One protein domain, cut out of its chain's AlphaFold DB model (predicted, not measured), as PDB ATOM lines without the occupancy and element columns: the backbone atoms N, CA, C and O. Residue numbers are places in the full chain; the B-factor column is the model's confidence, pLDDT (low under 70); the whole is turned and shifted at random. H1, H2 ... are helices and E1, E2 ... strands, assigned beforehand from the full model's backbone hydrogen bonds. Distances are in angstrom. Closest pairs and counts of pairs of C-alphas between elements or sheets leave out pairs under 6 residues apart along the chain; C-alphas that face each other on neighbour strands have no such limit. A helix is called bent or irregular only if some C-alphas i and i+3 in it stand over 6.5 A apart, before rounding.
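AT A GLANCE: This is residues 490 to 548 and 563 to 653 of the 729 residues of an uncharacterized protein of Bombyx mori (UniProt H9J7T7). The long helix H6 runs through the middle of a slab of roughly aligned helices: H7 folds back along it as a helical hairpin, H3 runs beside it with H1 beyond, and H4 crosses steeply from H1 to H6. A small two-stranded hairpin, E1 and E2, packs on the first part of H6, residues 599 to 610. The 150 printed residues hold seven named helices and two strands, in the order H1 H2 E1 E2 H3 H4 H5 H6 H7; the sheet E1 - E2 is antiparallel and the class is mostly helix. The whole is compact, with a radius of gyration of the C-alphas of 16.5 A and spans of 49 by 33 by 23 A.

HOW THE PARTS SIT: Start at the hairpin of E1, residues 520 to 523, and E2, residues 526 to 529: N 521 and O 528 are within hydrogen-bond range at 2.9 A, as are N 528 and O 521 at 2.9 A. From E2 go to the hub H6, residues 599 to 625; the closest C-alphas, of Asn 526 and Pro 599, are 4.4 A apart. H3, residues 533 to 543, touches H6 the same way at a shallow tilt of 15 degrees, closest at C-alphas 534 and 614, 4.8 A. H7, residues 633 to 651, touches residues 612 to 623 of H6, opposite ways at a shallow tilt of 16 degrees, closest at C-alphas 619 and 637, 5.3 A. H1, residues 490 to 507, touches H3 opposite ways at a shallow tilt of 26 degrees, closest at C-alphas 497 and 540, 7.2 A. H4, residues 563 to 580, touches H1 at a steep tilt of 43 degrees, closest at C-alphas 494 and 564, 4.9 A. With residues 575 to 579 H4 touches H6 at a steep tilt of 63 degrees, closest at C-alphas 579 and 618, 6.2 A. H2, residues 516 to 519, only just touches H6, with 3 pairs of C-alphas within 8 A, closest at 516 and 607, 6.4 A. H5, residues 592 to 595, touches H6, closest at C-alphas 594 and 601, 5.4 A. H1 and H6 are apart. Every O i to N i+4 pair is within hydrogen-bond range in H3, H4, H6 and H7; in H1, 10 of 14 are, and H2 and H5 are too short for such a pair.

IN THESE COORDINATES: Find C-alpha 599 at (0.190, 54.447, -43.075); from there H6 runs 38.6 A to C-alpha 625 at (-27.026, 28.814, -52.483). H7 is 27.5 A long and ends at C-alpha 651, (-16.637, 56.932, -47.335). H1 is 26.4 A, H4 25.7 A and H3 15.8 A long. H1 is only just irregular, with C-alphas 491 and 494 7.0 A apart, and H5 is irregular, with C-alphas 592 and 595 7.1 A apart.

THE WHOLE: The two C-alphas farthest apart, of Ala 524 and Asp 629, are 53.0 A apart. Residues 549 to 562 are not printed, and C-alphas 548 and 563 stand 19.9 A apart across this cut. The link from H4 to H5, 11 residues, is long. The mean pLDDT of the printed part is 85.0; look for values under 70 at residues 547 to 548, 563, 582 to 596 and 653.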
ATOM      1  N   ILE A 490     -13.204  16.386 -58.319       82.94
ATOM      2  CA  ILE A 490     -13.900  16.239 -57.022       82.94
ATOM      3  C   ILE A 490     -12.998  15.616 -55.940       82.94
ATOM      4  O   ILE A 490     -12.941  16.108 -54.820       82.94
ATOM      5  N   ALA A 491     -12.185  14.618 -56.300       79.62
ATOM      6  CA  ALA A 491     -11.215  13.971 -55.408       79.62
ATOM      7  C   ALA A 491     -10.122  14.893 -54.812       79.62
ATOM      8  O   ALA A 491      -9.384  14.474 -53.925       79.62
ATOM      9  N   LEU A 492      -9.986  16.134 -55.291       85.00
ATOM     10  CA  LEU A 492      -9.103  17.152 -54.711       85.00
ATOM     11  C   LEU A 492      -9.863  18.182 -53.858       85.00
ATOM     12  O   LEU A 492      -9.223  18.984 -53.185       85.00
ATOM     13  N   HIS A 493     -11.201  18.204 -53.897       87.31
ATOM     14  CA  HIS A 493     -12.005  19.257 -53.262       87.31
ATOM     15  C   HIS A 493     -11.858  19.236 -51.745       87.31
ATOM     16  O   HIS A 493     -11.605  20.285 -51.169       87.31
ATOM     17  N   GLU A 494     -11.927  18.063 -51.112       87.06
ATOM     18  CA  GLU A 494     -11.732  17.914 -49.663       87.06
ATOM     19  C   GLU A 494     -10.366  18.458 -49.217       87.06
ATOM     20  O   GLU A 494     -10.297  19.310 -48.336       87.06
ATOM     21  N   LEU A 495      -9.292  18.078 -49.920       87.44
ATOM     22  CA  LEU A 495      -7.924  18.543 -49.655       87.44
ATOM     23  C   LEU A 495      -7.767  20.061 -49.826       87.44
ATOM     24  O   LEU A 495      -7.063  20.720 -49.060       87.44
ATOM     25  N   ILE A 496      -8.401  20.635 -50.852       91.38
ATOM     26  CA  ILE A 496      -8.346  22.077 -51.115       91.38
ATOM     27  C   ILE A 496      -9.173  22.833 -50.065       91.38
ATOM     28  O   ILE A 496      -8.691  23.826 -49.522       91.38
ATOM     29  N   MET A 497     -10.372  22.352 -49.726       92.06
ATOM     30  CA  MET A 497     -11.204  22.920 -48.662       92.06
ATOM     31  C   MET A 497     -10.517  22.833 -47.293       92.06
ATOM     32  O   MET A 497     -10.613  23.785 -46.524       92.06
ATOM     33  N   GLU A 498      -9.782  21.755 -46.996       91.88
ATOM     34  CA  GLU A 498      -9.054  21.589 -45.729       91.88
ATOM     35  C   GLU A 498      -7.962  22.660 -45.602       91.88
ATOM     36  O   GLU A 498      -7.910  23.382 -44.605       91.88
ATOM     37  N   LEU A 499      -7.159  22.851 -46.655       93.56
ATOM     38  CA  LEU A 499      -6.141  23.907 -46.724       93.56
ATOM     39  C   LEU A 499      -6.737  25.320 -46.613       93.56
ATOM     40  O   LEU A 499      -6.150  26.190 -45.964       93.56
ATOM     41  N   LEU A 500      -7.893  25.565 -47.237       95.12
ATOM     42  CA  LEU A 500      -8.589  26.851 -47.157       95.12
ATOM     43  C   LEU A 500      -9.188  27.081 -45.757       95.12
ATOM     44  O   LEU A 500      -9.093  28.195 -45.245       95.12
ATOM     45  N   TYR A 501      -9.723  26.045 -45.102       94.62
ATOM     46  CA  TYR A 501     -10.245  26.106 -43.731       94.62
ATOM     47  C   TYR A 501      -9.132  26.305 -42.683       94.62
ATOM     48  O   TYR A 501      -9.225  27.206 -41.841       94.62
ATOM     49  N   GLU A 502      -8.036  25.539 -42.767       93.75
ATOM     50  CA  GLU A 502      -6.822  25.752 -41.964       93.75
ATOM     51  C   GLU A 502      -6.307  27.196 -42.079       93.75
ATOM     52  O   GLU A 502      -5.715  27.738 -41.143       93.75
ATOM     53  N   HIS A 503      -6.454  27.819 -43.251       95.38
ATOM     54  CA  HIS A 503      -6.021  29.194 -43.461       95.38
ATOM     55  C   HIS A 503      -7.030  30.213 -42.944       95.38
ATOM     56  O   HIS A 503      -6.636  31.103 -42.195       95.38
ATOM     57  N   LEU A 504      -8.320  30.042 -43.247       95.56
ATOM     58  CA  LEU A 504      -9.399  30.913 -42.779       95.56
ATOM     59  C   LEU A 504      -9.469  30.983 -41.248       95.56
ATOM     60  O   LEU A 504      -9.599  32.077 -40.703       95.56
ATOM     61  N   SER A 505      -9.317  29.852 -40.550       94.44
ATOM     62  CA  SER A 505      -9.381  29.790 -39.078       94.44
ATOM     63  C   SER A 505      -8.409  30.751 -38.374       94.44
ATOM     64  O   SER A 505      -8.734  31.298 -37.324       94.44
ATOM     65  N   LYS A 506      -7.259  31.065 -38.989       94.31
ATOM     66  CA  LYS A 506      -6.277  32.040 -38.474       94.31
ATOM     67  C   LYS A 506      -6.833  33.469 -38.412       94.31
ATOM     68  O   LYS A 506      -6.314  34.282 -37.646       94.31
ATOM     69  N   TYR A 507      -7.863  33.773 -39.202       92.88
ATOM     70  CA  TYR A 507      -8.502  35.086 -39.349       92.88
ATOM     71  C   TYR A 507      -9.891  35.164 -38.698       92.88
ATOM     72  O   TYR A 507     -10.527  36.213 -38.779       92.88
ATOM     73  N   LEU A 508     -10.342  34.101 -38.026       91.44
ATOM     74  CA  LEU A 508     -11.572  34.085 -37.232       91.44
ATOM     75  C   LEU A 508     -11.273  34.284 -35.734       91.44
ATOM     76  O   LEU A 508     -10.146  34.081 -35.274       91.44
ATOM     77  N   THR A 509     -12.292  34.703 -34.986       88.25
ATOM     78  CA  THR A 509     -12.382  34.571 -33.521       88.25
ATOM     79  C   THR A 509     -13.047  33.243 -33.147       88.25
ATOM     80  O   THR A 509     -13.634  32.578 -34.001       88.25
ATOM     81  N   ASP A 510     -13.052  32.893 -31.859       82.19
ATOM     82  CA  ASP A 510     -13.768  31.714 -31.336       82.19
ATOM     83  C   ASP A 510     -15.293  31.772 -31.596       82.19
ATOM     84  O   ASP A 510     -15.959  30.744 -31.664       82.19
ATOM     85  N   ASN A 511     -15.831  32.978 -31.822       79.69
ATOM     86  CA  ASN A 511     -17.221  33.244 -32.213       79.69
ATOM     87  C   ASN A 511     -17.397  33.371 -33.748       79.69
ATOM     88  O   ASN A 511     -18.329  34.031 -34.208       79.69
ATOM     89  N   ASN A 512     -16.480  32.815 -34.551       81.50
ATOM     90  CA  ASN A 512     -16.459  32.879 -36.023       81.50
ATOM     91  C   ASN A 512     -16.515  34.306 -36.627       81.50
ATOM     92  O   ASN A 512     -16.934  34.487 -37.769       81.50
ATOM     93  N   SER A 513     -16.078  35.336 -35.895       85.62
ATOM     94  CA  SER A 513     -16.069  36.734 -36.367       85.62
ATOM     95  C   SER A 513     -14.750  37.083 -37.078       85.62
ATOM     96  O   SER A 513     -13.687  36.629 -36.658       85.62
ATOM     97  N   LEU A 514     -14.780  37.907 -38.133       89.56
ATOM     98  CA  LEU A 514     -13.589  38.216 -38.945       89.56
ATOM     99  C   LEU A 514     -12.631  39.221 -38.281       89.56
ATOM    100  O   LEU A 514     -12.984  40.362 -37.988       89.56
ATOM    101  N   MET A 515     -11.364  38.830 -38.147       88.19
ATOM    102  CA  MET A 515     -10.287  39.642 -37.574       88.19
ATOM    103  C   MET A 515      -9.543  40.455 -38.646       88.19
ATOM    104  O   MET A 515      -8.385  40.174 -38.967       88.19
ATOM    105  N   LEU A 516     -10.195  41.493 -39.183       88.56
ATOM    106  CA  LEU A 516      -9.655  42.341 -40.264       88.56
ATOM    107  C   LEU A 516      -8.295  42.995 -39.947       88.56
ATOM    108  O   LEU A 516      -7.535  43.315 -40.864       88.56
ATOM    109  N   ASP A 517      -7.946  43.170 -38.670       88.12
ATOM    110  CA  ASP A 517      -6.626  43.654 -38.246       88.12
ATOM    111  C   ASP A 517      -5.479  42.724 -38.665       88.12
ATOM    112  O   ASP A 517      -4.414  43.204 -39.047       88.12
ATOM    113  N   LYS A 518      -5.705  41.401 -38.683       91.38
ATOM    114  CA  LYS A 518      -4.713  40.414 -39.145       91.38
ATOM    115  C   LYS A 518      -4.485  40.474 -40.665       91.38
ATOM    116  O   LYS A 518      -3.487  39.947 -41.155       91.38
ATOM    117  N   CYS A 519      -5.389  41.099 -41.422       93.00
ATOM    118  CA  CYS A 519      -5.340  41.145 -42.885       93.00
ATOM    119  C   CYS A 519      -4.469  42.289 -43.439       93.00
ATOM    120  O   CYS A 519      -4.153  42.276 -44.629       93.00
ATOM    121  N   VAL A 520      -4.069  43.272 -42.618       92.88
ATOM    122  CA  VAL A 520      -3.368  44.494 -43.063       92.88
ATOM    123  C   VAL A 520      -2.176  44.810 -42.156       92.88
ATOM    124  O   VAL A 520      -2.332  44.959 -40.950       92.88
ATOM    125  N   GLN A 521      -0.992  44.997 -42.743       93.31
ATOM    126  CA  GLN A 521       0.210  45.415 -42.018       93.31
ATOM    127  C   GLN A 521       0.424  46.928 -42.122       93.31
ATOM    128  O   GLN A 521       0.344  47.506 -43.209       93.31
ATOM    129  N   ILE A 522       0.758  47.556 -40.994       91.88
ATOM    130  CA  ILE A 522       1.215  48.948 -40.918       91.88
ATOM    131  C   ILE A 522       2.746  48.931 -40.841       91.88
ATOM    132  O   ILE A 522       3.319  48.304 -39.951       91.88
ATOM    133  N   GLY A 523       3.411  49.594 -41.786       88.38
ATOM    134  CA  GLY A 523       4.856  49.825 -41.794       88.38
ATOM    135  C   GLY A 523       5.186  51.314 -41.669       88.38
ATOM    136  O   GLY A 523       4.327  52.171 -41.869       88.38
ATOM    137  N   ALA A 524       6.452  51.633 -41.387       83.38
ATOM    138  CA  ALA A 524       6.904  52.977 -40.997       83.38
ATOM    139  C   ALA A 524       6.582  54.126 -41.981       83.38
ATOM    140  O   ALA A 524       6.630  55.291 -41.597       83.38
ATOM    141  N   THR A 525       6.284  53.826 -43.249       84.00
ATOM    142  CA  THR A 525       5.958  54.821 -44.291       84.00
ATOM    143  C   THR A 525       4.766  54.434 -45.169       84.00
ATOM    144  O   THR A 525       4.413  55.175 -46.086       84.00
ATOM    145  N   ASN A 526       4.169  53.255 -44.963       87.19
ATOM    146  CA  ASN A 526       3.162  52.686 -45.861       87.19
ATOM    147  C   ASN A 526       2.406  51.535 -45.175       87.19
ATOM    148  O   ASN A 526       2.973  50.856 -44.325       87.19
ATOM    149  N   ALA A 527       1.175  51.249 -45.606       89.75
ATOM    150  CA  ALA A 527       0.457  50.025 -45.230       89.75
ATOM    151  C   ALA A 527       0.301  49.065 -46.416       89.75
ATOM    152  O   ALA A 527       0.175  49.495 -47.571       89.75
ATOM    153  N   THR A 528       0.282  47.766 -46.137       92.31
ATOM    154  CA  THR A 528       0.197  46.687 -47.132       92.31
ATOM    155  C   THR A 528      -0.880  45.676 -46.757       92.31
ATOM    156  O   THR A 528      -1.038  45.317 -45.592       92.31
ATOM    157  N   LEU A 529      -1.622  45.197 -47.757       93.88
ATOM    158  CA  LEU A 529      -2.528  44.063 -47.587       93.88
ATOM    159  C   LEU A 529      -1.682  42.794 -47.410       93.88
ATOM    160  O   LEU A 529      -0.788  42.538 -48.219       93.88
ATOM    161  N   LEU A 530      -1.956  42.018 -46.362       94.50
ATOM    162  CA  LEU A 530      -1.360  40.699 -46.141       94.50
ATOM    163  C   LEU A 530      -2.271  39.584 -46.650       94.50
ATOM    164  O   LEU A 530      -1.779  38.650 -47.281       94.50
ATOM    165  N   GLU A 531      -3.575  39.678 -46.385       95.31
ATOM    166  CA  GLU A 531      -4.559  38.653 -46.738       95.31
ATOM    167  C   GLU A 531      -5.734  39.276 -47.507       95.31
ATOM    168  O   GLU A 531      -6.426  40.126 -46.942       95.31
ATOM    169  N   PRO A 532      -5.988  38.867 -48.765       95.12
ATOM    170  CA  PRO A 532      -7.210  39.205 -49.485       95.12
ATOM    171  C   PRO A 532      -8.350  38.291 -48.997       95.12
ATOM    172  O   PRO A 532      -8.755  37.343 -49.671       95.12
ATOM    173  N   ILE A 533      -8.829  38.549 -47.777       94.81
ATOM    174  CA  ILE A 533      -9.817  37.727 -47.063       94.81
ATOM    175  C   ILE A 533     -11.157  37.636 -47.814       94.81
ATOM    176  O   ILE A 533     -11.799  36.588 -47.799       94.81
ATOM    177  N   SER A 534     -11.538  38.678 -48.561       93.19
ATOM    178  CA  SER A 534     -12.698  38.660 -49.464       93.19
ATOM    179  C   SER A 534     -12.584  37.594 -50.559       93.19
ATOM    180  O   SER A 534     -13.554  36.888 -50.838       93.19
ATOM    181  N   ASN A 535     -11.392  37.440 -51.148       95.06
ATOM    182  CA  ASN A 535     -11.102  36.425 -52.159       95.06
ATOM    183  C   ASN A 535     -11.036  35.016 -51.539       95.06
ATOM    184  O   ASN A 535     -11.523  34.078 -52.168       95.06
ATOM    185  N   LEU A 536     -10.485  34.864 -50.324       96.44
ATOM    186  CA  LEU A 536     -10.467  33.586 -49.590       96.44
ATOM    187  C   LEU A 536     -11.889  33.081 -49.313       96.44
ATOM    188  O   LEU A 536     -12.207  31.927 -49.593       96.44
ATOM    189  N   LEU A 537     -12.761  33.956 -48.809       95.38
ATOM    190  CA  LEU A 537     -14.168  33.622 -48.601       95.38
ATOM    191  C   LEU A 537     -14.855  33.295 -49.935       95.38
ATOM    192  O   LEU A 537     -15.599  32.323 -50.007       95.38
ATOM    193  N   TYR A 538     -14.569  34.032 -51.014       95.00
ATOM    194  CA  TYR A 538     -15.208  33.787 -52.312       95.00
ATOM    195  C   TYR A 538     -14.834  32.437 -52.935       95.00
ATOM    196  O   TYR A 538     -15.712  31.740 -53.435       95.00
ATOM    197  N   VAL A 539     -13.567  32.014 -52.865       94.62
ATOM    198  CA  VAL A 539     -13.194  30.678 -53.362       94.62
ATOM    199  C   VAL A 539     -13.839  29.563 -52.533       94.62
ATOM    200  O   VAL A 539     -14.254  28.551 -53.091       94.62
ATOM    201  N   ILE A 540     -14.019  29.772 -51.224       95.44
ATOM    202  CA  ILE A 540     -14.801  28.869 -50.369       95.44
ATOM    203  C   ILE A 540     -16.265  28.824 -50.840       95.44
ATOM    204  O   ILE A 540     -16.793  27.734 -51.029       95.44
ATOM    205  N   CYS A 541     -16.893  29.965 -51.155       92.94
ATOM    206  CA  CYS A 541     -18.257  30.005 -51.714       92.94
ATOM    207  C   CYS A 541     -18.401  29.166 -52.993       92.94
ATOM    208  O   CYS A 541     -19.438  28.545 -53.201       92.94
ATOM    209  N   GLN A 542     -17.369  29.135 -53.844       92.12
ATOM    210  CA  GLN A 542     -17.377  28.344 -55.075       92.12
ATOM    211  C   GLN A 542     -17.345  26.829 -54.801       92.12
ATOM    212  O   GLN A 542     -18.083  26.088 -55.445       92.12
ATOM    213  N   PHE A 543     -16.557  26.363 -53.823       91.62
ATOM    214  CA  PHE A 543     -16.543  24.947 -53.408       91.62
ATOM    215  C   PHE A 543     -17.791  24.509 -52.621       91.62
ATOM    216  O   PHE A 543     -18.072  23.315 -52.552       91.62
ATOM    217  N   LEU A 544     -18.547  25.453 -52.054       91.69
ATOM    218  CA  LEU A 544     -19.791  25.186 -51.323       91.69
ATOM    219  C   LEU A 544     -21.047  25.174 -52.208       91.69
ATOM    220  O   LEU A 544     -22.140  24.970 -51.683       91.69
ATOM    221  N   GLN A 545     -20.926  25.418 -53.519       86.12
ATOM    222  CA  GLN A 545     -22.082  25.448 -54.423       86.12
ATOM    223  C   GLN A 545     -22.867  24.125 -54.376       86.12
ATOM    224  O   GLN A 545     -22.250  23.060 -54.340       86.12
ATOM    225  N   PRO A 546     -24.212  24.173 -54.410       75.50
ATOM    226  CA  PRO A 546     -25.022  22.965 -54.395       75.50
ATOM    227  C   PRO A 546     -24.819  22.196 -55.704       75.50
ATOM    228  O   PRO A 546     -25.104  22.716 -56.787       75.50
ATOM    229  N   GLU A 547     -24.332  20.961 -55.596       68.38
ATOM    230  CA  GLU A 547     -24.278  20.021 -56.714       68.38
ATOM    231  C   GLU A 547     -25.706  19.750 -57.238       68.38
ATOM    232  O   GLU A 547     -26.659  19.659 -56.464       68.38
ATOM    233  N   LEU A 548     -25.871  19.716 -58.566       54.25
ATOM    234  CA  LEU A 548     -27.179  19.621 -59.248       54.25
ATOM    235  C   LEU A 548     -27.448  18.239 -59.872       54.25
ATOM    236  O   LEU A 548     -28.535  17.998 -60.392       54.25
ATOM    237  N   GLY A 563     -15.704  12.935 -45.132       69.25
ATOM    238  CA  GLY A 563     -14.981  14.083 -44.565       69.25
ATOM    239  C   GLY A 563     -15.226  15.376 -45.353       69.25
ATOM    240  O   GLY A 563     -15.428  16.438 -44.758       69.25
ATOM    241  N   SER A 564     -15.365  15.261 -46.677       75.69
ATOM    242  CA  SER A 564     -15.835  16.318 -47.580       75.69
ATOM    243  C   SER A 564     -17.179  16.924 -47.148       75.69
ATOM    244  O   SER A 564     -17.309  18.147 -47.088       75.69
ATOM    245  N   THR A 565     -18.166  16.100 -46.778       82.94
ATOM    246  CA  THR A 565     -19.505  16.546 -46.348       82.94
ATOM    247  C   THR A 565     -19.455  17.249 -44.992       82.94
ATOM    248  O   THR A 565     -19.992  18.349 -44.851       82.94
ATOM    249  N   PHE A 566     -18.743  16.678 -44.014       86.06
ATOM    250  CA  PHE A 566     -18.514  17.324 -42.715       86.06
ATOM    251  C   PHE A 566     -17.846  18.701 -42.877       86.06
ATOM    252  O   PHE A 566     -18.250  19.686 -42.251       86.06
ATOM    253  N   LEU A 567     -16.847  18.794 -43.759       88.19
ATOM    254  CA  LEU A 567     -16.109  20.026 -44.016       88.19
ATOM    255  C   LEU A 567     -16.943  21.073 -44.775       88.19
ATOM    256  O   LEU A 567     -16.914  22.243 -44.386       88.19
ATOM    257  N   LYS A 568     -17.734  20.664 -45.782       90.38
ATOM    258  CA  LYS A 568     -18.742  21.520 -46.441       90.38
ATOM    259  C   LYS A 568     -19.716  22.098 -45.410       90.38
ATOM    260  O   LYS A 568     -19.872  23.314 -45.342       90.38
ATOM    261  N   ASN A 569     -20.298  21.256 -44.551       90.94
ATOM    262  CA  ASN A 569     -21.236  21.681 -43.504       90.94
ATOM    263  C   ASN A 569     -20.598  22.690 -42.535       90.94
ATOM    264  O   ASN A 569     -21.170  23.743 -42.254       90.94
ATOM    265  N   LYS A 570     -19.373  22.416 -42.071       91.56
ATOM    266  CA  LYS A 570     -18.630  23.303 -41.164       91.56
ATOM    267  C   LYS A 570     -18.298  24.663 -41.789       91.56
ATOM    268  O   LYS A 570     -18.324  25.677 -41.093       91.56
ATOM    269  N   LEU A 571     -17.988  24.693 -43.085       93.88
ATOM    270  CA  LEU A 571     -17.734  25.925 -43.832       93.88
ATOM    271  C   LEU A 571     -19.032  26.700 -44.129       93.88
ATOM    272  O   LEU A 571     -19.036  27.919 -43.958       93.88
ATOM    273  N   ASN A 572     -20.137  26.023 -44.469       92.94
ATOM    274  CA  ASN A 572     -21.461  26.648 -44.617       92.94
ATOM    275  C   ASN A 572     -21.892  27.369 -43.330       92.94
ATOM    276  O   ASN A 572     -22.229  28.547 -43.393       92.94
ATOM    277  N   LEU A 573     -21.763  26.735 -42.155       92.81
ATOM    278  CA  LEU A 573     -22.089  27.359 -40.859       92.81
ATOM    279  C   LEU A 573     -21.290  28.649 -40.584       92.81
ATOM    280  O   LEU A 573     -21.811  29.589 -39.981       92.81
ATOM    281  N   ILE A 574     -20.034  28.725 -41.037       93.44
ATOM    282  CA  ILE A 574     -19.222  29.951 -40.945       93.44
ATOM    283  C   ILE A 574     -19.758  31.012 -41.914       93.44
ATOM    284  O   ILE A 574     -19.950  32.160 -41.517       93.44
ATOM    285  N   MET A 575     -20.036  30.645 -43.166       93.25
ATOM    286  CA  MET A 575     -20.569  31.568 -44.175       93.25
ATOM    287  C   MET A 575     -21.957  32.117 -43.800       93.25
ATOM    288  O   MET A 575     -22.217  33.308 -43.974       93.25
ATOM    289  N   GLU A 576     -22.825  31.282 -43.233       91.50
ATOM    290  CA  GLU A 576     -24.137  31.652 -42.694       91.50
ATOM    291  C   GLU A 576     -24.013  32.566 -41.472       91.50
ATOM    292  O   GLU A 576     -24.654  33.616 -41.437       91.50
ATOM    293  N   GLY A 577     -23.131  32.236 -40.520       90.94
ATOM    294  CA  GLY A 577     -22.837  33.089 -39.367       90.94
ATOM    295  C   GLY A 577     -22.330  34.477 -39.773       90.94
ATOM    296  O   GLY A 577     -22.781  35.482 -39.226       90.94
ATOM    297  N   LEU A 578     -21.466  34.553 -40.791       90.88
ATOM    298  CA  LEU A 578     -21.013  35.826 -41.356       90.88
ATOM    299  C   LEU A 578     -22.150  36.580 -42.061       90.88
ATOM    300  O   LEU A 578     -22.279  37.787 -41.857       90.88
ATOM    301  N   CYS A 579     -23.017  35.892 -42.814       89.44
ATOM    302  CA  CYS A 579     -24.208  36.509 -43.410       89.44
ATOM    303  C   CYS A 579     -25.166  37.065 -42.346       89.44
ATOM    304  O   CYS A 579     -25.760  38.121 -42.562       89.44
ATOM    305  N   ALA A 580     -25.340  36.370 -41.220       87.06
ATOM    306  CA  ALA A 580     -26.205  36.772 -40.111       87.06
ATOM    307  C   ALA A 580     -25.590  37.855 -39.202       87.06
ATOM    308  O   ALA A 580     -26.308  38.465 -38.410       87.06
ATOM    309  N   SER A 581     -24.281  38.104 -39.298       83.44
ATOM    310  CA  SER A 581     -23.595  39.106 -38.479       83.44
ATOM    311  C   SER A 581     -23.817  40.540 -38.985       83.44
ATOM    312  O   SER A 581     -23.643  40.830 -40.166       83.44
ATOM    313  N   ASN A 582     -24.146  41.457 -38.068       67.81
ATOM    314  CA  ASN A 582     -24.299  42.894 -38.354       67.81
ATOM    315  C   ASN A 582     -23.008  43.707 -38.094       67.81
ATOM    316  O   ASN A 582     -22.990  44.918 -38.311       67.81
ATOM    317  N   ASP A 583     -21.943  43.071 -37.591       67.25
ATOM    318  CA  ASP A 583     -20.660  43.700 -37.238       67.25
ATOM    319  C   ASP A 583     -19.502  42.955 -37.927       67.25
ATOM    320  O   ASP A 583     -18.762  42.179 -37.319       67.25
ATOM    321  N   LEU A 584     -19.377  43.159 -39.245       69.56
ATOM    322  CA  LEU A 584     -18.319  42.592 -40.096       69.56
ATOM    323  C   LEU A 584     -16.972  43.315 -39.891       69.56
ATOM    324  O   LEU A 584     -16.356  43.823 -40.827       69.56
ATOM    325  N   GLY A 585     -16.525  43.339 -38.635       57.69
ATOM    326  CA  GLY A 585     -15.325  44.014 -38.152       57.69
ATOM    327  C   GLY A 585     -15.567  45.495 -37.847       57.69
ATOM    328  O   GLY A 585     -15.910  46.279 -38.733       57.69
ATOM    329  N   GLN A 586     -15.300  45.899 -36.600       55.44
ATOM    330  CA  GLN A 586     -15.518  47.266 -36.109       55.44
ATOM    331  C   GLN A 586     -14.575  48.297 -36.744       55.44
ATOM    332  O   GLN A 586     -13.588  48.745 -36.155       55.44
ATOM    333  N   ILE A 587     -14.903  48.741 -37.956       59.47
ATOM    334  CA  ILE A 587     -14.260  49.899 -38.569       59.47
ATOM    335  C   ILE A 587     -14.938  51.166 -38.046       59.47
ATOM    336  O   ILE A 587     -16.007  51.560 -38.512       59.47
ATOM    337  N   CYS A 588     -14.269  51.870 -37.129       53.41
ATOM    338  CA  CYS A 588     -14.642  53.237 -36.765       53.41
ATOM    339  C   CYS A 588     -14.399  54.180 -37.962       53.41
ATOM    340  O   CYS A 588     -13.303  54.719 -38.157       53.41
ATOM    341  N   VAL A 589     -15.412  54.343 -38.820       57.81
ATOM    342  CA  VAL A 589     -15.307  55.171 -40.035       57.81
ATOM    343  C   VAL A 589     -15.270  56.666 -39.703       57.81
ATOM    344  O   VAL A 589     -14.588  57.395 -40.418       57.81
ATOM    345  N   GLU A 590     -15.893  57.102 -38.603       53.34
ATOM    346  CA  GLU A 590     -16.176  58.518 -38.281       53.34
ATOM    347  C   GLU A 590     -14.946  59.440 -38.209       53.34
ATOM    348  O   GLU A 590     -15.044  60.630 -38.504       53.34
ATOM    349  N   ASP A 591     -13.779  58.892 -37.871       50.75
ATOM    350  CA  ASP A 591     -12.518  59.633 -37.795       50.75
ATOM    351  C   ASP A 591     -12.037  60.083 -39.205       50.75
ATOM    352  O   ASP A 591     -11.818  59.219 -40.070       50.75
ATOM    353  N   PRO A 592     -11.867  61.395 -39.493       51.94
ATOM    354  CA  PRO A 592     -11.802  61.945 -40.858       51.94
ATOM    355  C   PRO A 592     -10.571  61.562 -41.700       51.94
ATOM    356  O   PRO A 592     -10.512  61.927 -42.875       51.94
ATOM    357  N   GLY A 593      -9.616  60.809 -41.151       54.25
ATOM    358  CA  GLY A 593      -8.325  60.499 -41.777       54.25
ATOM    359  C   GLY A 593      -8.354  59.704 -43.094       54.25
ATOM    360  O   GLY A 593      -7.298  59.488 -43.672       54.25
ATOM    361  N   LEU A 594      -9.513  59.288 -43.630       61.66
ATOM    362  CA  LEU A 594      -9.602  58.581 -44.926       61.66
ATOM    363  C   LEU A 594      -9.054  59.387 -46.127       61.66
ATOM    364  O   LEU A 594      -8.814  58.805 -47.184       61.66
ATOM    365  N   SER A 595      -8.850  60.703 -45.991       61.22
ATOM    366  CA  SER A 595      -8.214  61.552 -47.013       61.22
ATOM    367  C   SER A 595      -6.692  61.681 -46.902       61.22
ATOM    368  O   SER A 595      -6.074  62.256 -47.802       61.22
ATOM    369  N   ASP A 596      -6.098  61.205 -45.811       66.50
ATOM    370  CA  ASP A 596      -4.725  61.543 -45.449       66.50
ATOM    371  C   ASP A 596      -3.741  60.478 -45.954       66.50
ATOM    372  O   ASP A 596      -4.119  59.345 -46.259       66.50
ATOM    373  N   LEU A 597      -2.458  60.830 -46.067       73.75
ATOM    374  CA  LEU A 597      -1.415  59.973 -46.656       73.75
ATOM    375  C   LEU A 597      -0.568  59.227 -45.605       73.75
ATOM    376  O   LEU A 597       0.593  58.910 -45.863       73.75
ATOM    377  N   THR A 598      -1.116  58.977 -44.415       83.69
ATOM    378  CA  THR A 598      -0.422  58.241 -43.346       83.69
ATOM    379  C   THR A 598      -0.522  56.721 -43.579       83.69
ATOM    380  O   THR A 598      -1.375  56.252 -44.346       83.69
ATOM    381  N   PRO A 599       0.348  55.892 -42.972       83.38
ATOM    382  CA  PRO A 599       0.190  54.447 -43.075       83.38
ATOM    383  C   PRO A 599      -1.085  53.956 -42.359       83.38
ATOM    384  O   PRO A 599      -1.717  53.016 -42.836       83.38
ATOM    385  N   GLU A 600      -1.538  54.623 -41.294       86.81
ATOM    386  CA  GLU A 600      -2.782  54.306 -40.573       86.81
ATOM    387  C   GLU A 600      -4.029  54.593 -41.422       86.81
ATOM    388  O   GLU A 600      -4.914  53.739 -41.518       86.81
ATOM    389  N   SER A 601      -4.095  55.747 -42.097       84.38
ATOM    390  CA  SER A 601      -5.211  56.072 -42.996       84.38
ATOM    391  C   SER A 601      -5.281  55.110 -44.179       84.38
ATOM    392  O   SER A 601      -6.365  54.637 -44.538       84.38
ATOM    393  N   LYS A 602      -4.126  54.738 -44.747       85.81
ATOM    394  CA  LYS A 602      -4.059  53.718 -45.795       85.81
ATOM    395  C   LYS A 602      -4.474  52.338 -45.270       85.81
ATOM    396  O   LYS A 602      -5.163  51.612 -45.983       85.81
ATOM    397  N   ALA A 603      -4.122  51.979 -44.036       88.44
ATOM    398  CA  ALA A 603      -4.573  50.733 -43.420       88.44
ATOM    399  C   ALA A 603      -6.096  50.721 -43.190       88.44
ATOM    400  O   ALA A 603      -6.749  49.730 -43.516       88.44
ATOM    401  N   LYS A 604      -6.679  51.833 -42.717       87.06
ATOM    402  CA  LYS A 604      -8.138  52.029 -42.614       87.06
ATOM    403  C   LYS A 604      -8.811  51.886 -43.985       87.06
ATOM    404  O   LYS A 604      -9.798  51.168 -44.101       87.06
ATOM    405  N   CYS A 605      -8.233  52.476 -45.033       87.50
ATOM    406  CA  CYS A 605      -8.703  52.337 -46.415       87.50
ATOM    407  C   CYS A 605      -8.674  50.873 -46.908       87.50
ATOM    408  O   CYS A 605      -9.670  50.390 -47.444       87.50
ATOM    409  N   LEU A 606      -7.589  50.127 -46.656       89.31
ATOM    410  CA  LEU A 606      -7.497  48.701 -47.007       89.31
ATOM    411  C   LEU A 606      -8.544  47.843 -46.274       89.31
ATOM    412  O   LEU A 606      -9.176  46.998 -46.907       89.31
ATOM    413  N   LYS A 607      -8.782  48.086 -44.977       89.81
ATOM    414  CA  LYS A 607      -9.834  47.391 -44.204       89.81
ATOM    415  C   LYS A 607     -11.235  47.690 -44.748       89.81
ATOM    416  O   LYS A 607     -12.027  46.766 -44.924       89.81
ATOM    417  N   VAL A 608     -11.526  48.952 -45.080       89.56
ATOM    418  CA  VAL A 608     -12.799  49.350 -45.712       89.56
ATOM    419  C   VAL A 608     -12.977  48.659 -47.066       89.56
ATOM    420  O   VAL A 608     -14.048  48.116 -47.319       89.56
ATOM    421  N   GLN A 609     -11.933  48.599 -47.904       90.06
ATOM    422  CA  GLN A 609     -12.005  47.884 -49.183       90.06
ATOM    423  C   GLN A 609     -12.310  46.393 -48.983       90.06
ATOM    424  O   GLN A 609     -13.158  45.853 -49.684       90.06
ATOM    425  N   GLN A 610     -11.650  45.734 -48.024       90.56
ATOM    426  CA  GLN A 610     -11.927  44.329 -47.717       90.56
ATOM    427  C   GLN A 610     -13.352  44.128 -47.195       90.56
ATOM    428  O   GLN A 610     -14.012  43.205 -47.645       90.56
ATOM    429  N   THR A 611     -13.868  45.011 -46.337       90.75
ATOM    430  CA  THR A 611     -15.246  44.903 -45.818       90.75
ATOM    431  C   THR A 611     -16.291  45.066 -46.925       90.75
ATOM    432  O   THR A 611     -17.221  44.269 -47.006       90.75
ATOM    433  N   LEU A 612     -16.110  46.034 -47.832       90.19
ATOM    434  CA  LEU A 612     -16.962  46.189 -49.019       90.19
ATOM    435  C   LEU A 612     -16.943  44.918 -49.885       90.19
ATOM    436  O   LEU A 612     -17.999  44.395 -50.234       90.19
ATOM    437  N   GLN A 613     -15.756  44.371 -50.163       91.75
ATOM    438  CA  GLN A 613     -15.609  43.133 -50.937       91.75
ATOM    439  C   GLN A 613     -16.125  41.885 -50.190       91.75
ATOM    440  O   GLN A 613     -16.541  40.932 -50.839       91.75
ATOM    441  N   ILE A 614     -16.144  41.873 -48.851       93.06
ATOM    442  CA  ILE A 614     -16.780  40.811 -48.054       93.06
ATOM    443  C   ILE A 614     -18.299  40.850 -48.245       93.06
ATOM    444  O   ILE A 614     -18.874  39.799 -48.507       93.06
ATOM    445  N   TYR A 615     -18.952  42.019 -48.198       91.81
ATOM    446  CA  TYR A 615     -20.385  42.104 -48.528       91.81
ATOM    447  C   TYR A 615     -20.668  41.605 -49.951       91.81
ATOM    448  O   TYR A 615     -21.607  40.835 -50.144       91.81
ATOM    449  N   GLU A 616     -19.846  41.990 -50.935       91.56
ATOM    450  CA  GLU A 616     -19.964  41.484 -52.310       91.56
ATOM    451  C   GLU A 616     -19.833  39.940 -52.366       91.56
ATOM    452  O   GLU A 616     -20.660  39.276 -52.995       91.56
ATOM    453  N   THR A 617     -18.874  39.347 -51.640       93.38
ATOM    454  CA  THR A 617     -18.731  37.885 -51.496       93.38
ATOM    455  C   THR A 617     -19.941  37.225 -50.825       93.38
ATOM    456  O   THR A 617     -20.426  36.212 -51.323       93.38
ATOM    457  N   LEU A 618     -20.450  37.771 -49.713       92.75
ATOM    458  CA  LEU A 618     -21.589  37.201 -48.976       92.75
ATOM    459  C   LEU A 618     -22.890  37.275 -49.795       92.75
ATOM    460  O   LEU A 618     -23.696  36.347 -49.758       92.75
ATOM    461  N   ILE A 619     -23.068  38.329 -50.597       91.69
ATOM    462  CA  ILE A 619     -24.165  38.428 -51.572       91.69
ATOM    463  C   ILE A 619     -24.058  37.312 -52.622       91.69
ATOM    464  O   ILE A 619     -25.054  36.649 -52.910       91.69
ATOM    465  N   ALA A 620     -22.862  37.054 -53.163       91.69
ATOM    466  CA  ALA A 620     -22.673  35.973 -54.129       91.69
ATOM    467  C   ALA A 620     -22.825  34.575 -53.511       91.69
ATOM    468  O   ALA A 620     -23.421  33.721 -54.158       91.69
ATOM    469  N   TYR A 621     -22.377  34.350 -52.268       92.69
ATOM    470  CA  TYR A 621     -22.655  33.118 -51.514       92.69
ATOM    471  C   TYR A 621     -24.159  32.839 -51.461       92.69
ATOM    472  O   TYR A 621     -24.610  31.768 -51.860       92.69
ATOM    473  N   GLN A 622     -24.944  33.837 -51.050       91.44
ATOM    474  CA  GLN A 622     -26.398  33.718 -50.975       91.44
ATOM    475  C   GLN A 622     -27.010  33.429 -52.354       91.44
ATOM    476  O   GLN A 622     -27.816  32.518 -52.466       91.44
ATOM    477  N   ILE A 623     -26.580  34.112 -53.423       90.25
ATOM    478  CA  ILE A 623     -27.044  33.868 -54.807       90.25
ATOM    479  C   ILE A 623     -26.655  32.470 -55.331       90.25
ATOM    480  O   ILE A 623     -27.412  31.861 -56.094       90.25
ATOM    481  N   MET A 624     -25.491  31.950 -54.933       88.44
ATOM    482  CA  MET A 624     -25.031  30.598 -55.261       88.44
ATOM    483  C   MET A 624     -25.877  29.530 -54.553       88.44
ATOM    484  O   MET A 624     -26.307  28.579 -55.204       88.44
ATOM    485  N   GLN A 625     -26.174  29.721 -53.262       87.31
ATOM    486  CA  GLN A 625     -27.026  28.814 -52.483       87.31
ATOM    487  C   GLN A 625     -28.527  28.967 -52.775       87.31
ATOM    488  O   GLN A 625     -29.297  28.055 -52.482       87.31
ATOM    489  N   TRP A 626     -28.971  30.090 -53.349       87.19
ATOM    490  CA  TRP A 626     -30.392  30.401 -53.540       87.19
ATOM    491  C   TRP A 626     -31.090  29.332 -54.395       87.19
ATOM    492  O   TRP A 626     -30.843  29.227 -55.600       87.19
ATOM    493  N   ARG A 627     -31.978  28.549 -53.772       82.06
ATOM    494  CA  ARG A 627     -32.903  27.608 -54.427       82.06
ATOM    495  C   ARG A 627     -34.305  28.240 -54.575       82.06
ATOM    496  O   ARG A 627     -34.639  29.099 -53.760       82.06
ATOM    497  N   PRO A 628     -35.136  27.867 -55.571       73.81
ATOM    498  CA  PRO A 628     -36.426  28.533 -55.835       73.81
ATOM    499  C   PRO A 628     -37.447  28.496 -54.682       73.81
ATOM    500  O   PRO A 628     -38.368  29.304 -54.654       73.81
ATOM    501  N   ASP A 629     -37.278  27.559 -53.754       74.12
ATOM    502  CA  ASP A 629     -38.027  27.353 -52.510       74.12
ATOM    503  C   ASP A 629     -37.565  28.251 -51.341       74.12
ATOM    504  O   ASP A 629     -38.278  28.379 -50.346       74.12
ATOM    505  N   SER A 630     -36.407  28.914 -51.449       79.00
ATOM    506  CA  SER A 630     -35.879  29.779 -50.387       79.00
ATOM    507  C   SER A 630     -36.600  31.129 -50.332       79.00
ATOM    508  O   SER A 630     -36.429  31.990 -51.200       79.00
ATOM    509  N   THR A 631     -37.370  31.329 -49.262       74.06
ATOM    510  CA  THR A 631     -38.128  32.558 -48.980       74.06
ATOM    511  C   THR A 631     -37.264  33.708 -48.452       74.06
ATOM    512  O   THR A 631     -37.556  34.869 -48.733       74.06
ATOM    513  N   GLU A 632     -36.196  33.416 -47.702       81.56
ATOM    514  CA  GLU A 632     -35.414  34.437 -46.981       81.56
ATOM    515  C   GLU A 632     -34.168  34.940 -47.729       81.56
ATOM    516  O   GLU A 632     -33.698  36.048 -47.452       81.56
ATOM    517  N   ALA A 633     -33.651  34.190 -48.712       84.62
ATOM    518  CA  ALA A 633     -32.421  34.541 -49.436       84.62
ATOM    519  C   ALA A 633     -32.476  35.950 -50.063       84.62
ATOM    520  O   ALA A 633     -31.527  36.726 -49.933       84.62
ATOM    521  N   ALA A 634     -33.616  36.332 -50.653       84.88
ATOM    522  CA  ALA A 634     -33.836  37.674 -51.202       84.88
ATOM    523  C   ALA A 634     -33.695  38.784 -50.142       84.88
ATOM    524  O   ALA A 634     -33.093  39.830 -50.400       84.88
ATOM    525  N   GLY A 635     -34.233  38.553 -48.939       88.38
ATOM    526  CA  GLY A 635     -34.166  39.493 -47.819       88.38
ATOM    527  C   GLY A 635     -32.744  39.647 -47.282       88.38
ATOM    528  O   GLY A 635     -32.296  40.770 -47.042       88.38
ATOM    529  N   THR A 636     -32.005  38.541 -47.172       89.44
ATOM    530  CA  THR A 636     -30.593  38.548 -46.759       89.44
ATOM    531  C   THR A 636     -29.700  39.238 -47.793       89.44
ATOM    532  O   THR A 636     -28.914  40.107 -47.414       89.44
ATOM    533  N   VAL A 637     -29.867  38.959 -49.091       90.62
ATOM    534  CA  VAL A 637     -29.155  39.670 -50.173       90.62
ATOM    535  C   VAL A 637     -29.430  41.178 -50.119       90.62
ATOM    536  O   VAL A 637     -28.492  41.976 -50.178       90.62
ATOM    537  N   TYR A 638     -30.692  41.587 -49.947       90.44
ATOM    538  CA  TYR A 638     -31.051  43.004 -49.853       90.44
ATOM    539  C   TYR A 638     -30.488  43.685 -48.594       90.44
ATOM    540  O   TYR A 638     -30.029  44.828 -48.675       90.44
ATOM    541  N   ARG A 639     -30.463  42.996 -47.443       92.12
ATOM    542  CA  ARG A 639     -29.833  43.503 -46.212       92.12
ATOM    543  C   ARG A 639     -28.332  43.730 -46.404       92.12
ATOM    544  O   ARG A 639     -27.878  44.850 -46.186       92.12
ATOM    545  N   LEU A 640     -27.603  42.717 -46.879       90.94
ATOM    546  CA  LEU A 640     -26.156  42.801 -47.116       90.94
ATOM    547  C   LEU A 640     -25.812  43.912 -48.122       90.94
ATOM    548  O   LEU A 640     -24.871  44.676 -47.909       90.94
ATOM    549  N   TYR A 641     -26.613  44.068 -49.183       90.50
ATOM    550  CA  TYR A 641     -26.469  45.179 -50.130       90.50
ATOM    551  C   TYR A 641     -26.669  46.545 -49.455       90.50
ATOM    552  O   TYR A 641     -25.848  47.446 -49.624       90.50
ATOM    553  N   LYS A 642     -27.721  46.695 -48.641       90.25
ATOM    554  CA  LYS A 642     -28.022  47.934 -47.909       90.25
ATOM    555  C   LYS A 642     -26.950  48.275 -46.862       90.25
ATOM    556  O   LYS A 642     -26.728  49.450 -46.570       90.25
ATOM    557  N   GLU A 643     -26.303  47.282 -46.263       88.44
ATOM    558  CA  GLU A 643     -25.190  47.464 -45.319       88.44
ATOM    559  C   GLU A 643     -23.898  47.873 -46.051       88.44
ATOM    560  O   GLU A 643     -23.223  48.816 -45.626       88.44
ATOM    561  N   CYS A 644     -23.626  47.270 -47.213       88.56
ATOM    562  CA  CYS A 644     -22.541  47.660 -48.115       88.56
ATOM    563  C   CYS A 644     -22.691  49.104 -48.630       88.56
ATOM    564  O   CYS A 644     -21.748  49.892 -48.542       88.56
ATOM    565  N   ASP A 645     -23.883  49.488 -49.099       87.12
ATOM    566  CA  ASP A 645     -24.165  50.843 -49.592       87.12
ATOM    567  C   ASP A 645     -24.036  51.899 -48.479       87.12
ATOM    568  O   ASP A 645     -23.382  52.926 -48.663       87.12
ATOM    569  N   GLN A 646     -24.528  51.607 -47.267       87.12
ATOM    570  CA  GLN A 646     -24.303  52.464 -46.096       87.12
ATOM    571  C   GLN A 646     -22.816  52.629 -45.753       87.12
ATOM    572  O   GLN A 646     -22.400  53.721 -45.358       87.12
ATOM    573  N   LEU A 647     -22.003  51.571 -45.868       85.25
ATOM    574  CA  LEU A 647     -20.556  51.678 -45.680       85.25
ATOM    575  C   LEU A 647     -19.924  52.530 -46.789       85.25
ATOM    576  O   LEU A 647     -19.110  53.405 -46.494       85.25
ATOM    577  N   LEU A 648     -20.333  52.331 -48.043       84.06
ATOM    578  CA  LEU A 648     -19.839  53.084 -49.190       84.06
ATOM    579  C   LEU A 648     -20.176  54.582 -49.080       84.06
ATOM    580  O   LEU A 648     -19.286  55.413 -49.271       84.06
ATOM    581  N   GLU A 649     -21.404  54.949 -48.702       82.62
ATOM    582  CA  GLU A 649     -21.807  56.338 -48.423       82.62
ATOM    583  C   GLU A 649     -20.988  56.970 -47.287       82.62
ATOM    584  O   GLU A 649     -20.518  58.098 -47.434       82.62
ATOM    585  N   LYS A 650     -20.694  56.236 -46.202       80.00
ATOM    586  CA  LYS A 650     -19.815  56.731 -45.119       80.00
ATOM    587  C   LYS A 650     -18.394  57.076 -45.597       80.00
ATOM    588  O   LYS A 650     -17.721  57.875 -44.949       80.00
ATOM    589  N   THR A 651     -17.933  56.540 -46.734       77.94
ATOM    590  CA  THR A 651     -16.637  56.932 -47.335       77.94
ATOM    591  C   THR A 651     -16.708  58.184 -48.220       77.94
ATOM    592  O   THR A 651     -15.675  58.799 -48.506       77.94
ATOM    593  N   LYS A 652     -17.906  58.606 -48.650       72.12
ATOM    594  CA  LYS A 652     -18.116  59.766 -49.533       72.12
ATOM    595  C   LYS A 652     -18.046  61.061 -48.717       72.12
ATOM    596  O   LYS A 652     -19.053  61.668 -48.363       72.12
ATOM    597  N   GLY A 653     -16.813  61.484 -48.419       58.38
ATOM    598  CA  GLY A 653     -16.509  62.621 -47.543       58.38
ATOM    599  C   GLY A 653     -17.278  63.923 -47.860       58.38
ATOM    600  O   GLY A 653     -17.600  64.200 -49.021       58.38
TER     601      GLY A 653